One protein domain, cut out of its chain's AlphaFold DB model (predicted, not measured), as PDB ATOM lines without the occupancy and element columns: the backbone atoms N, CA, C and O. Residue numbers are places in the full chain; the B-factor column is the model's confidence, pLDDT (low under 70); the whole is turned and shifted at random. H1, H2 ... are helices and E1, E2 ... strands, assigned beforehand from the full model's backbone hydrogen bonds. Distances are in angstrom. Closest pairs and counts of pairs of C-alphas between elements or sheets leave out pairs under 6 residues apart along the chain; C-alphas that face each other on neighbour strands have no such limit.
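Overview. This is residues 1 to 66 of the 148 residues of an uncharacterized protein of Odoribacter laneus CAG:561 (UniProt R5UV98). A small twisted sheet of three strands has a helix on each face: H3 lies along one face, while H1 stands up from the opposite face near the end where E1 finishes. The short helix H2 sits beyond that same end of the sheet, next to the beginnings of H1 and E2. The printed part has 66 residues, with three named helices and three named strands in the order E1, H1, H2, E2, H3, E3; the sheet runs E2, E1, E3, all antiparallel, and the class is mixed, helices and strands. The whole is compact, with a radius of gyration of the C-alphas of 12.2 A, and spans 35 by 24 by 18 A.

Arrangement. The sheet has E1, residues 2 to 8, as its inner strand, with E2, residues 34 to 40, and E3, residues 62 to 66, as edge strands. It is twisted, its C-alphas lying up to 4.1 A off the best plane. E1 and E2 are antiparallel at 160 degrees, with N 4 and O 38 within hydrogen-bond range at 2.8 A. E1 and E3 are also antiparallel at 160 degrees, with N 7 and O 63 at 2.8 A. H3, residues 43 to 54, is on the sheet at a height of 9.7 A, over E1, and runs along the strands, at 0 degrees to E1 on the local plane; its closest C-alphas to E2 are Tyr 46 and Phe 40, 5.9 A. E2, H3 and E3 form a split strand-helix-strand unit, two strands running the same way with E1 between them, and its crossover is right-handed. H1, residues 10 to 19, is on the opposite face at a height of 8.6 A and stands up from the sheet, its line rising 52 degrees; the C-alphas of Val 13 and His 63 are its closest to E3, 6.0 A. The domain has three layers, helices on both faces of a sheet. H2, residues 25 to 31, is only just not on the sheet, with 4 pairs of C-alphas within 10 A. H1 and H2 only just touch, with 3 pairs of C-alphas within 8 A, the closest Asp 11 and Asn 31 at 6.9 A, at a steep tilt of 57 degrees, opposite ways. H3 is apart from H1 and H2. In H1, H2 and H3 every O i to N i+4 pair is within hydrogen-bond range.

Along the chain. E1 starts at C-alpha 2 (18.734, -5.305, -3.106) and is 19.0 A long; E2 is 19.3 A. H3, the longest helix, runs 16.3 A from C-alpha 43 (16.675, -7.701, -9.993), and H1 runs 14.4 A. H2 measures 9.9 A. E3, 13.1 A, ends at C-alpha 66 (25.260, -1.955, -4.319).

Size, cuts and confidence. The two C-alphas farthest apart are those of Asp 30 and Ala 44, 35.7 A. The printed part has no cut and no long link; the link from H3 to E3 is short, and the others are tight. The mean pLDDT of the printed part is 90.2, and no printed residue is under 70.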
ATOM      1  N   MET A   1      16.266  -8.894  -1.187       77.88
ATOM      2  CA  MET A   1      16.206  -7.425  -1.140       77.88
ATOM      3  C   MET A   1      17.555  -6.881  -1.585       77.88
ATOM      4  O   MET A   1      18.576  -7.330  -1.080       77.88
ATOM      5  N   ILE A   2      17.559  -5.992  -2.571       83.75
ATOM      6  CA  ILE A   2      18.734  -5.305  -3.106       83.75
ATOM      7  C   ILE A   2      18.698  -3.894  -2.535       83.75
ATOM      8  O   ILE A   2      17.779  -3.142  -2.852       83.75
ATOM      9  N   LYS A   3      19.675  -3.530  -1.707       90.62
ATOM     10  CA  LYS A   3      19.830  -2.156  -1.229       90.62
ATOM     11  C   LYS A   3      20.935  -1.482  -2.032       90.62
ATOM     12  O   LYS A   3      21.966  -2.094  -2.299       90.62
ATOM     13  N   ILE A   4      20.732  -0.236  -2.434       92.75
ATOM     14  CA  ILE A   4      21.744   0.562  -3.123       92.75
ATOM     15  C   ILE A   4      21.838   1.957  -2.514       92.75
ATOM     16  O   ILE A   4      20.857   2.479  -1.983       92.75
ATOM     17  N   THR A   5      23.000   2.574  -2.672       94.19
ATOM     18  CA  THR A   5      23.178   4.021  -2.567       94.19
ATOM     19  C   THR A   5      23.571   4.547  -3.937       94.19
ATOM     20  O   THR A   5      24.504   4.043  -4.555       94.19
ATOM     21  N   THR A   6      22.846   5.540  -4.438       93.19
ATOM     22  CA  THR A   6      23.194   6.267  -5.657       93.19
ATOM     23  C   THR A   6      23.732   7.640  -5.289       93.19
ATOM     24  O   THR A   6      23.099   8.374  -4.533       93.19
ATOM     25  N   ILE A   7      24.889   7.984  -5.839       95.38
ATOM     26  CA  ILE A   7      25.514   9.299  -5.745       95.38
ATOM     27  C   ILE A   7      25.314   9.980  -7.095       95.38
ATOM     28  O   ILE A   7      25.640   9.397  -8.123       95.38
ATOM     29  N   PHE A   8      24.777  11.192  -7.100       93.75
ATOM     30  CA  PHE A   8      24.547  11.999  -8.291       93.75
ATOM     31  C   PHE A   8      25.387  13.275  -8.248       93.75
ATOM     32  O   PHE A   8      25.400  13.968  -7.228       93.75
ATOM     33  N   GLY A   9      26.000  13.621  -9.380       92.88
ATOM     34  CA  GLY A   9      26.807  14.825  -9.577       92.88
ATOM     35  C   GLY A   9      28.307  14.532  -9.633       92.88
ATOM     36  O   GLY A   9      28.840  13.860  -8.758       92.88
ATOM     37  N   GLU A  10      28.984  15.085 -10.642       92.88
ATOM     38  CA  GLU A  10      30.414  14.863 -10.926       92.88
ATOM     39  C   GLU A  10      31.323  15.110  -9.714       92.88
ATOM     40  O   GLU A  10      32.143  14.261  -9.369       92.88
ATOM     41  N   ASP A  11      31.152  16.239  -9.021       94.12
ATOM     42  CA  ASP A  11      31.990  16.557  -7.863       94.12
ATOM     43  C   ASP A  11      31.737  15.586  -6.693       94.12
ATOM     44  O   ASP A  11      32.686  15.175  -6.028       94.12
ATOM     45  N   ALA A  12      30.484  15.179  -6.465       93.69
ATOM     46  CA  ALA A  12      30.120  14.242  -5.400       93.69
ATOM     47  C   ALA A  12      30.619  12.817  -5.685       93.69
ATOM     48  O   ALA A  12      31.047  12.115  -4.768       93.69
ATOM     49  N   VAL A  13      30.591  12.394  -6.952       93.69
ATOM     50  CA  VAL A  13      31.177  11.120  -7.389       93.69
ATOM     51  C   VAL A  13      32.688  11.136  -7.176       93.69
ATOM     52  O   VAL A  13      33.212  10.218  -6.551       93.69
ATOM     53  N   ARG A  14      33.379  12.203  -7.596       93.25
ATOM     54  CA  ARG A  14      34.829  12.329  -7.395       93.25
ATOM     55  C   ARG A  14      35.213  12.310  -5.915       93.25
ATOM     56  O   ARG A  14      36.162  11.627  -5.553       93.25
ATOM     57  N   GLU A  15      34.475  13.016  -5.059       94.44
ATOM     58  CA  GLU A  15      34.715  13.019  -3.608       94.44
ATOM     59  C   GLU A  15      34.624  11.606  -3.013       94.44
ATOM     60  O   GLU A  15      35.463  11.220  -2.194       94.44
ATOM     61  N   TYR A  16      33.638  10.817  -3.456       93.38
ATOM     62  CA  TYR A  16      33.515   9.416  -3.061       93.38
ATOM     63  C   TYR A  16      34.680   8.570  -3.583       93.38
ATOM     64  O   TYR A  16      35.247   7.790  -2.825       93.38
ATOM     65  N   GLU A  17      35.070   8.722  -4.847       90.44
ATOM     66  CA  GLU A  17      36.174   7.953  -5.436       90.44
ATOM     67  C   GLU A  17      37.534   8.277  -4.796       90.44
ATOM     68  O   GLU A  17      38.376   7.390  -4.651       90.44
ATOM     69  N   GLU A  18      37.755   9.529  -4.386       92.62
ATOM     70  CA  GLU A  18      39.006   9.974  -3.763       92.62
ATOM     71  C   GLU A  18      39.142   9.514  -2.305       92.62
ATOM     72  O   GLU A  18      40.242   9.154  -1.877       92.62
ATOM     73  N   ASN A  19      38.046   9.509  -1.541       90.38
ATOM     74  CA  ASN A  19      38.077   9.239  -0.099       90.38
ATOM     75  C   ASN A  19      37.511   7.869   0.291       90.38
ATOM     76  O   ASN A  19      37.714   7.420   1.417       90.38
ATOM     77  N   ASN A  20      36.812   7.200  -0.629       89.25
ATOM     78  CA  ASN A  20      36.059   5.968  -0.392       89.25
ATOM     79  C   ASN A  20      35.051   6.102   0.774       89.25
ATOM     80  O   ASN A  20      34.760   5.140   1.488       89.25
ATOM     81  N   GLU A  21      34.524   7.313   0.963       91.81
ATOM     82  CA  GLU A  21      33.537   7.695   1.974       91.81
ATOM     83  C   GLU A  21      32.423   8.515   1.310       91.81
ATOM     84  O   GLU A  21      32.671   9.271   0.370       91.81
ATOM     85  N   LEU A  22      31.177   8.360   1.772       93.81
ATOM     86  CA  LEU A  22      30.054   9.114   1.212       93.81
ATOM     87  C   LEU A  22      30.210  10.618   1.504       93.81
ATOM     88  O   LEU A  22      30.445  10.976   2.664       93.81
ATOM     89  N   PRO A  23      29.992  11.504   0.511       93.31
ATOM     90  CA  PRO A  23      29.974  12.940   0.746       93.31
ATOM     91  C   PRO A  23      28.937  13.307   1.809       93.31
ATOM     92  O   PRO A  23      27.774  12.901   1.741       93.31
ATOM     93  N   SER A  24      29.358  14.081   2.806       93.31
ATOM     94  CA  SER A  24      28.461  14.546   3.867       93.31
ATOM     95  C   SER A  24      27.444  15.572   3.352       93.31
ATOM     96  O   SER A  24      27.702  16.279   2.380       93.31
ATOM     97  N   GLU A  25      26.308  15.724   4.041       93.00
ATOM     98  CA  GLU A  25      25.306  16.746   3.690       93.00
ATOM     99  C   GLU A  25      25.880  18.173   3.684       93.00
ATOM    100  O   GLU A  25      25.515  18.975   2.827       93.00
ATOM    101  N   GLU A  26      26.794  18.490   4.611       93.44
ATOM    102  CA  GLU A  26      27.468  19.795   4.667       93.44
ATOM    103  C   GLU A  26      28.331  20.020   3.421       93.44
ATOM    104  O   GLU A  26      28.256  21.074   2.794       93.44
ATOM    105  N   TRP A  27      29.076  18.997   2.999       94.75
ATOM    106  CA  TRP A  27      29.874  19.054   1.777       94.75
ATOM    107  C   TRP A  27      28.990  19.205   0.529       94.75
ATOM    108  O   TRP A  27      29.275  20.040  -0.330       94.75
ATOM    109  N   LEU A  28      27.891  18.446   0.442       94.25
ATOM    110  CA  LEU A  28      26.954  18.490  -0.688       94.25
ATOM    111  C   LEU A  28      26.241  19.846  -0.796       94.25
ATOM    112  O   LEU A  28      25.946  20.295  -1.902       94.25
ATOM    113  N   ALA A  29      25.985  20.522   0.327       92.31
ATOM    114  CA  ALA A  29      25.379  21.853   0.329       92.31
ATOM    115  C   ALA A  29      26.276  22.911  -0.339       92.31
ATOM    116  O   ALA A  29      25.760  23.815  -1.001       92.31
ATOM    117  N   ASP A  30      27.596  22.773  -0.193       94.31
ATOM    118  CA  ASP A  30      28.579  23.720  -0.723       94.31
ATOM    119  C   ASP A  30      29.064  23.363  -2.140       94.31
ATOM    120  O   ASP A  30      29.359  24.263  -2.931       94.31
ATOM    121  N   ASN A  31      29.128  22.069  -2.480       91.75
ATOM    122  CA  ASN A  31      29.725  21.569  -3.729       91.75
ATOM    123  C   ASN A  31      28.697  20.990  -4.719       91.75
ATOM    124  O   ASN A  31      29.002  20.804  -5.893       91.75
ATOM    125  N   GLY A  32      27.459  20.768  -4.277       89.75
ATOM    126  CA  GLY A  32      26.398  20.174  -5.082       89.75
ATOM    127  C   GLY A  32      26.443  18.644  -5.132       89.75
ATOM    128  O   GLY A  32      27.395  18.001  -4.697       89.75
ATOM    129  N   GLY A  33      25.370  18.065  -5.674       91.75
ATOM    130  CA  GLY A  33      25.157  16.619  -5.756       91.75
ATOM    131  C   GLY A  33      24.100  16.104  -4.779       91.75
ATOM    132  O   GLY A  33      23.573  16.847  -3.948       91.75
ATOM    133  N   VAL A  34      23.746  14.827  -4.917       93.56
ATOM    134  CA  VAL A  34      22.743  14.146  -4.082       93.56
ATOM    135  C   VAL A  34      23.192  12.718  -3.809       93.56
ATOM    136  O   VAL A  34      23.588  12.013  -4.730       93.56
ATOM    137  N   VAL A  35      23.063  12.276  -2.562       93.81
ATOM    138  CA  VAL A  35      23.199  10.867  -2.177       93.81
ATOM    139  C   VAL A  35      21.811  10.351  -1.809       93.81
ATOM    140  O   VAL A  35      21.140  10.943  -0.967       93.81
ATOM    141  N   ASP A  36      21.369   9.276  -2.455       93.25
ATOM    142  CA  ASP A  36      20.048   8.677  -2.249       93.25
ATOM    143  C   ASP A  36      20.161   7.173  -1.989       93.25
ATOM    144  O   ASP A  36      20.915   6.469  -2.661       93.25
ATOM    145  N   GLU A  37      19.395   6.662  -1.027       93.50
ATOM    146  CA  GLU A  37      19.314   5.229  -0.731       93.50
ATOM    147  C   GLU A  37      18.018   4.646  -1.294       93.50
ATOM    148  O   GLU A  37      16.932   5.204  -1.114       93.50
ATOM    149  N   LYS A  38      18.111   3.490  -1.957       91.31
ATOM    150  CA  LYS A  38      16.949   2.774  -2.494       91.31
ATOM    151  C   LYS A  38      17.009   1.287  -2.202       91.31
ATOM    152  O   LYS A  38      18.081   0.689  -2.150       91.31
ATOM    153  N   GLU A  39      15.832   0.691  -2.078       91.19
ATOM    154  CA  GLU A  39      15.648  -0.742  -1.878       91.19
ATOM    155  C   GLU A  39      14.743  -1.305  -2.974       91.19
ATOM    156  O   GLU A  39      13.730  -0.702  -3.337       91.19
ATOM    157  N   PHE A  40      15.121  -2.467  -3.502       87.12
ATOM    158  CA  PHE A  40      14.381  -3.203  -4.519       87.12
ATOM    159  C   PHE A  40      14.161  -4.639  -4.057       87.12
ATOM    160  O   PHE A  40      15.047  -5.267  -3.469       87.12
ATOM    161  N   GLU A  41      12.994  -5.198  -4.351       84.56
ATOM    162  CA  GLU A  41      12.705  -6.592  -4.016       84.56
ATOM    163  C   GLU A  41      13.302  -7.541  -5.058       84.56
ATOM    164  O   GLU A  41      13.731  -8.647  -4.724       84.56
ATOM    165  N   THR A  42      13.378  -7.099  -6.318       85.25
ATOM    166  CA  THR A  42      13.813  -7.930  -7.447       85.25
ATOM    167  C   THR A  42      14.907  -7.287  -8.300       85.25
ATOM    168  O   THR A  42      14.979  -6.069  -8.450       85.25
ATOM    169  N   GLU A  43      15.711  -8.129  -8.961       84.75
ATOM    170  CA  GLU A  43      16.675  -7.701  -9.993       84.75
ATOM    171  C   GLU A  43      15.998  -6.942 -11.142       84.75
ATOM    172  O   GLU A  43      16.578  -6.035 -11.728       84.75
ATOM    173  N   ALA A  44      14.752  -7.291 -11.478       88.62
ATOM    174  CA  ALA A  44      14.011  -6.613 -12.536       88.62
ATOM    175  C   ALA A  44      13.701  -5.151 -12.176       88.62
ATOM    176  O   ALA A  44      13.831  -4.273 -13.029       88.62
ATOM    177  N   GLU A  45      13.325  -4.880 -10.924       90.75
ATOM    178  CA  GLU A  45      13.082  -3.518 -10.430       90.75
ATOM    179  C   GLU A  45      14.374  -2.704 -10.368       90.75
ATOM    180  O   GLU A  45      14.395  -1.557 -10.814       90.75
ATOM    181  N   TYR A  46      15.460  -3.318  -9.889       89.56
ATOM    182  CA  TYR A  46      16.783  -2.704  -9.898       89.56
ATOM    183  C   TYR A  46      17.215  -2.331 -11.326       89.56
ATOM    184  O   TYR A  46      17.522  -1.174 -11.595       89.56
ATOM    185  N   ASN A  47      17.144  -3.264 -12.278       90.12
ATOM    186  CA  ASN A  47      17.519  -3.005 -13.672       90.12
ATOM    187  C   ASN A  47      16.649  -1.923 -14.332       90.12
ATOM    188  O   ASN A  47      17.155  -1.119 -15.114       90.12
ATOM    189  N   ALA A  48      15.354  -1.867 -14.007       93.25
ATOM    190  CA  ALA A  48      14.471  -0.804 -14.481       93.25
ATOM    191  C   ALA A  48      14.879   0.570 -13.924       93.25
ATOM    192  O   ALA A  48      14.845   1.561 -14.655       93.25
ATOM    193  N   TYR A  49      15.306   0.629 -12.660       91.31
ATOM    194  CA  TYR A  49      15.864   1.843 -12.071       91.31
ATOM    195  C   TYR A  49      17.167   2.266 -12.761       91.31
ATOM    196  O   TYR A  49      17.278   3.422 -13.158       91.31
ATOM    197  N   ILE A  50      18.105   1.339 -12.987       90.06
ATOM    198  CA  ILE A  50      19.364   1.615 -13.701       90.06
ATOM    199  C   ILE A  50      19.109   2.156 -15.107       90.06
ATOM    200  O   ILE A  50      19.736   3.132 -15.513       90.06
ATOM    201  N   ALA A  51      18.176   1.560 -15.851       90.69
ATOM    202  CA  ALA A  51      17.794   2.063 -17.168       90.69
ATOM    203  C   ALA A  51      17.245   3.496 -17.084       90.69
ATOM    204  O   ALA A  51      17.659   4.359 -17.851       90.69
ATOM    205  N   GLY A  52      16.379   3.774 -16.104       90.06
ATOM    206  CA  GLY A  52      15.837   5.114 -15.886       90.06
ATOM    207  C   GLY A  52      16.891   6.155 -15.497       90.06
ATOM    208  O   GLY A  52      16.797   7.293 -15.942       90.06
ATOM    209  N   VAL A  53      17.891   5.777 -14.695       89.31
ATOM    210  CA  VAL A  53      19.014   6.658 -14.334       89.31
ATOM    211  C   VAL A  53      19.900   6.942 -15.546       89.31
ATOM    212  O   VAL A  53      20.255   8.094 -15.769       89.31
ATOM    213  N   ASN A  54      20.205   5.927 -16.357       86.38
ATOM    214  CA  ASN A  54      21.003   6.090 -17.576       86.38
ATOM    215  C   ASN A  54      20.325   6.970 -18.632       86.38
ATOM    216  O   ASN A  54      21.007   7.708 -19.337       86.38
ATOM    217  N   ASP A  55      18.999   6.891 -18.740       87.56
ATOM    218  CA  ASP A  55      18.219   7.690 -19.690       87.56
ATOM    219  C   ASP A  55      17.948   9.123 -19.184       87.56
ATOM    220  O   ASP A  55      17.420   9.955 -19.927       87.56
ATOM    221  N   ALA A  56      18.252   9.431 -17.919       83.62
ATOM    222  CA  ALA A  56      17.967  10.729 -17.321       83.62
ATOM    223  C   ALA A  56      19.107  11.735 -17.549       83.62
ATOM    224  O   ALA A  56      20.153  11.661 -16.914       83.62
ATOM    225  N   ASP A  57      18.848  12.786 -18.332       73.31
ATOM    226  CA  ASP A  57      19.782  13.906 -18.570       73.31
ATOM    227  C   ASP A  57      19.914  14.885 -17.371       73.31
ATOM    228  O   ASP A  57      20.160  16.082 -17.541       73.31
ATOM    229  N   GLY A  58      19.652  14.426 -16.143       74.88
ATOM    230  CA  GLY A  58      19.521  15.287 -14.960       74.88
ATOM    231  C   GLY A  58      20.844  15.670 -14.295       74.88
ATOM    232  O   GLY A  58      20.958  16.772 -13.760       74.88
ATOM    233  N   TRP A  59      21.832  14.780 -14.333       82.56
ATOM    234  CA  TRP A  59      23.147  14.962 -13.717       82.56
ATOM    235  C   TRP A  59      24.243  14.569 -14.703       82.56
ATOM    236  O   TRP A  59      24.044  13.677 -15.522       82.56
ATOM    237  N   SER A  60      25.391  15.249 -14.634       81.81
ATOM    238  CA  SER A  60      26.533  14.977 -15.515       81.81
ATOM    239  C   SER A  60      27.219  13.645 -15.223       81.81
ATOM    240  O   SER A  60      27.840  13.093 -16.127       81.81
ATOM    241  N   ASP A  61      27.098  13.143 -13.992       90.06
ATOM    242  CA  ASP A  61      27.690  11.879 -13.565       90.06
ATOM    243  C   ASP A  61      26.902  11.249 -12.409       90.06
ATOM    244  O   ASP A  61      26.156  11.941 -11.697       90.06
ATOM    245  N   TYR A  62      27.073   9.942 -12.217       91.81
ATOM    246  CA  TYR A  62      26.519   9.204 -11.090       91.81
ATOM    247  C   TYR A  62      27.352   7.956 -10.750       91.81
ATOM    248  O   TYR A  62      27.964   7.336 -11.614       91.81
ATOM    249  N   HIS A  63      27.306   7.533  -9.487       91.44
ATOM    250  CA  HIS A  63      27.929   6.297  -9.010       91.44
ATOM    251  C   HIS A  63      26.917   5.474  -8.211       91.44
ATOM    252  O   HIS A  63      26.128   6.024  -7.440       91.44
ATOM    253  N   ILE A  64      26.914   4.151  -8.387       91.12
ATOM    254  CA  ILE A  64      25.977   3.252  -7.700       91.12
ATOM    255  C   ILE A  64      26.752   2.260  -6.857       91.12
ATOM    256  O   ILE A  64      27.477   1.414  -7.369       91.12
ATOM    257  N   ILE A  65      26.523   2.337  -5.553       90.69
ATOM    258  CA  ILE A  65      27.035   1.395  -4.570       90.69
ATOM    259  C   ILE A  65      25.927   0.392  -4.303       90.69
ATOM    260  O   ILE A  65      24.862   0.739  -3.788       90.69
ATOM    261  N   ARG A  66      26.168  -0.865  -4.655       87.25
ATOM    262  CA  ARG A  66      25.260  -1.955  -4.319       87.25
ATOM    263  C   ARG A  66      25.622  -2.494  -2.939       87.25
ATOM    264  O   ARG A  66      26.673  -3.100  -2.764       87.25
TER     265      ARG A  66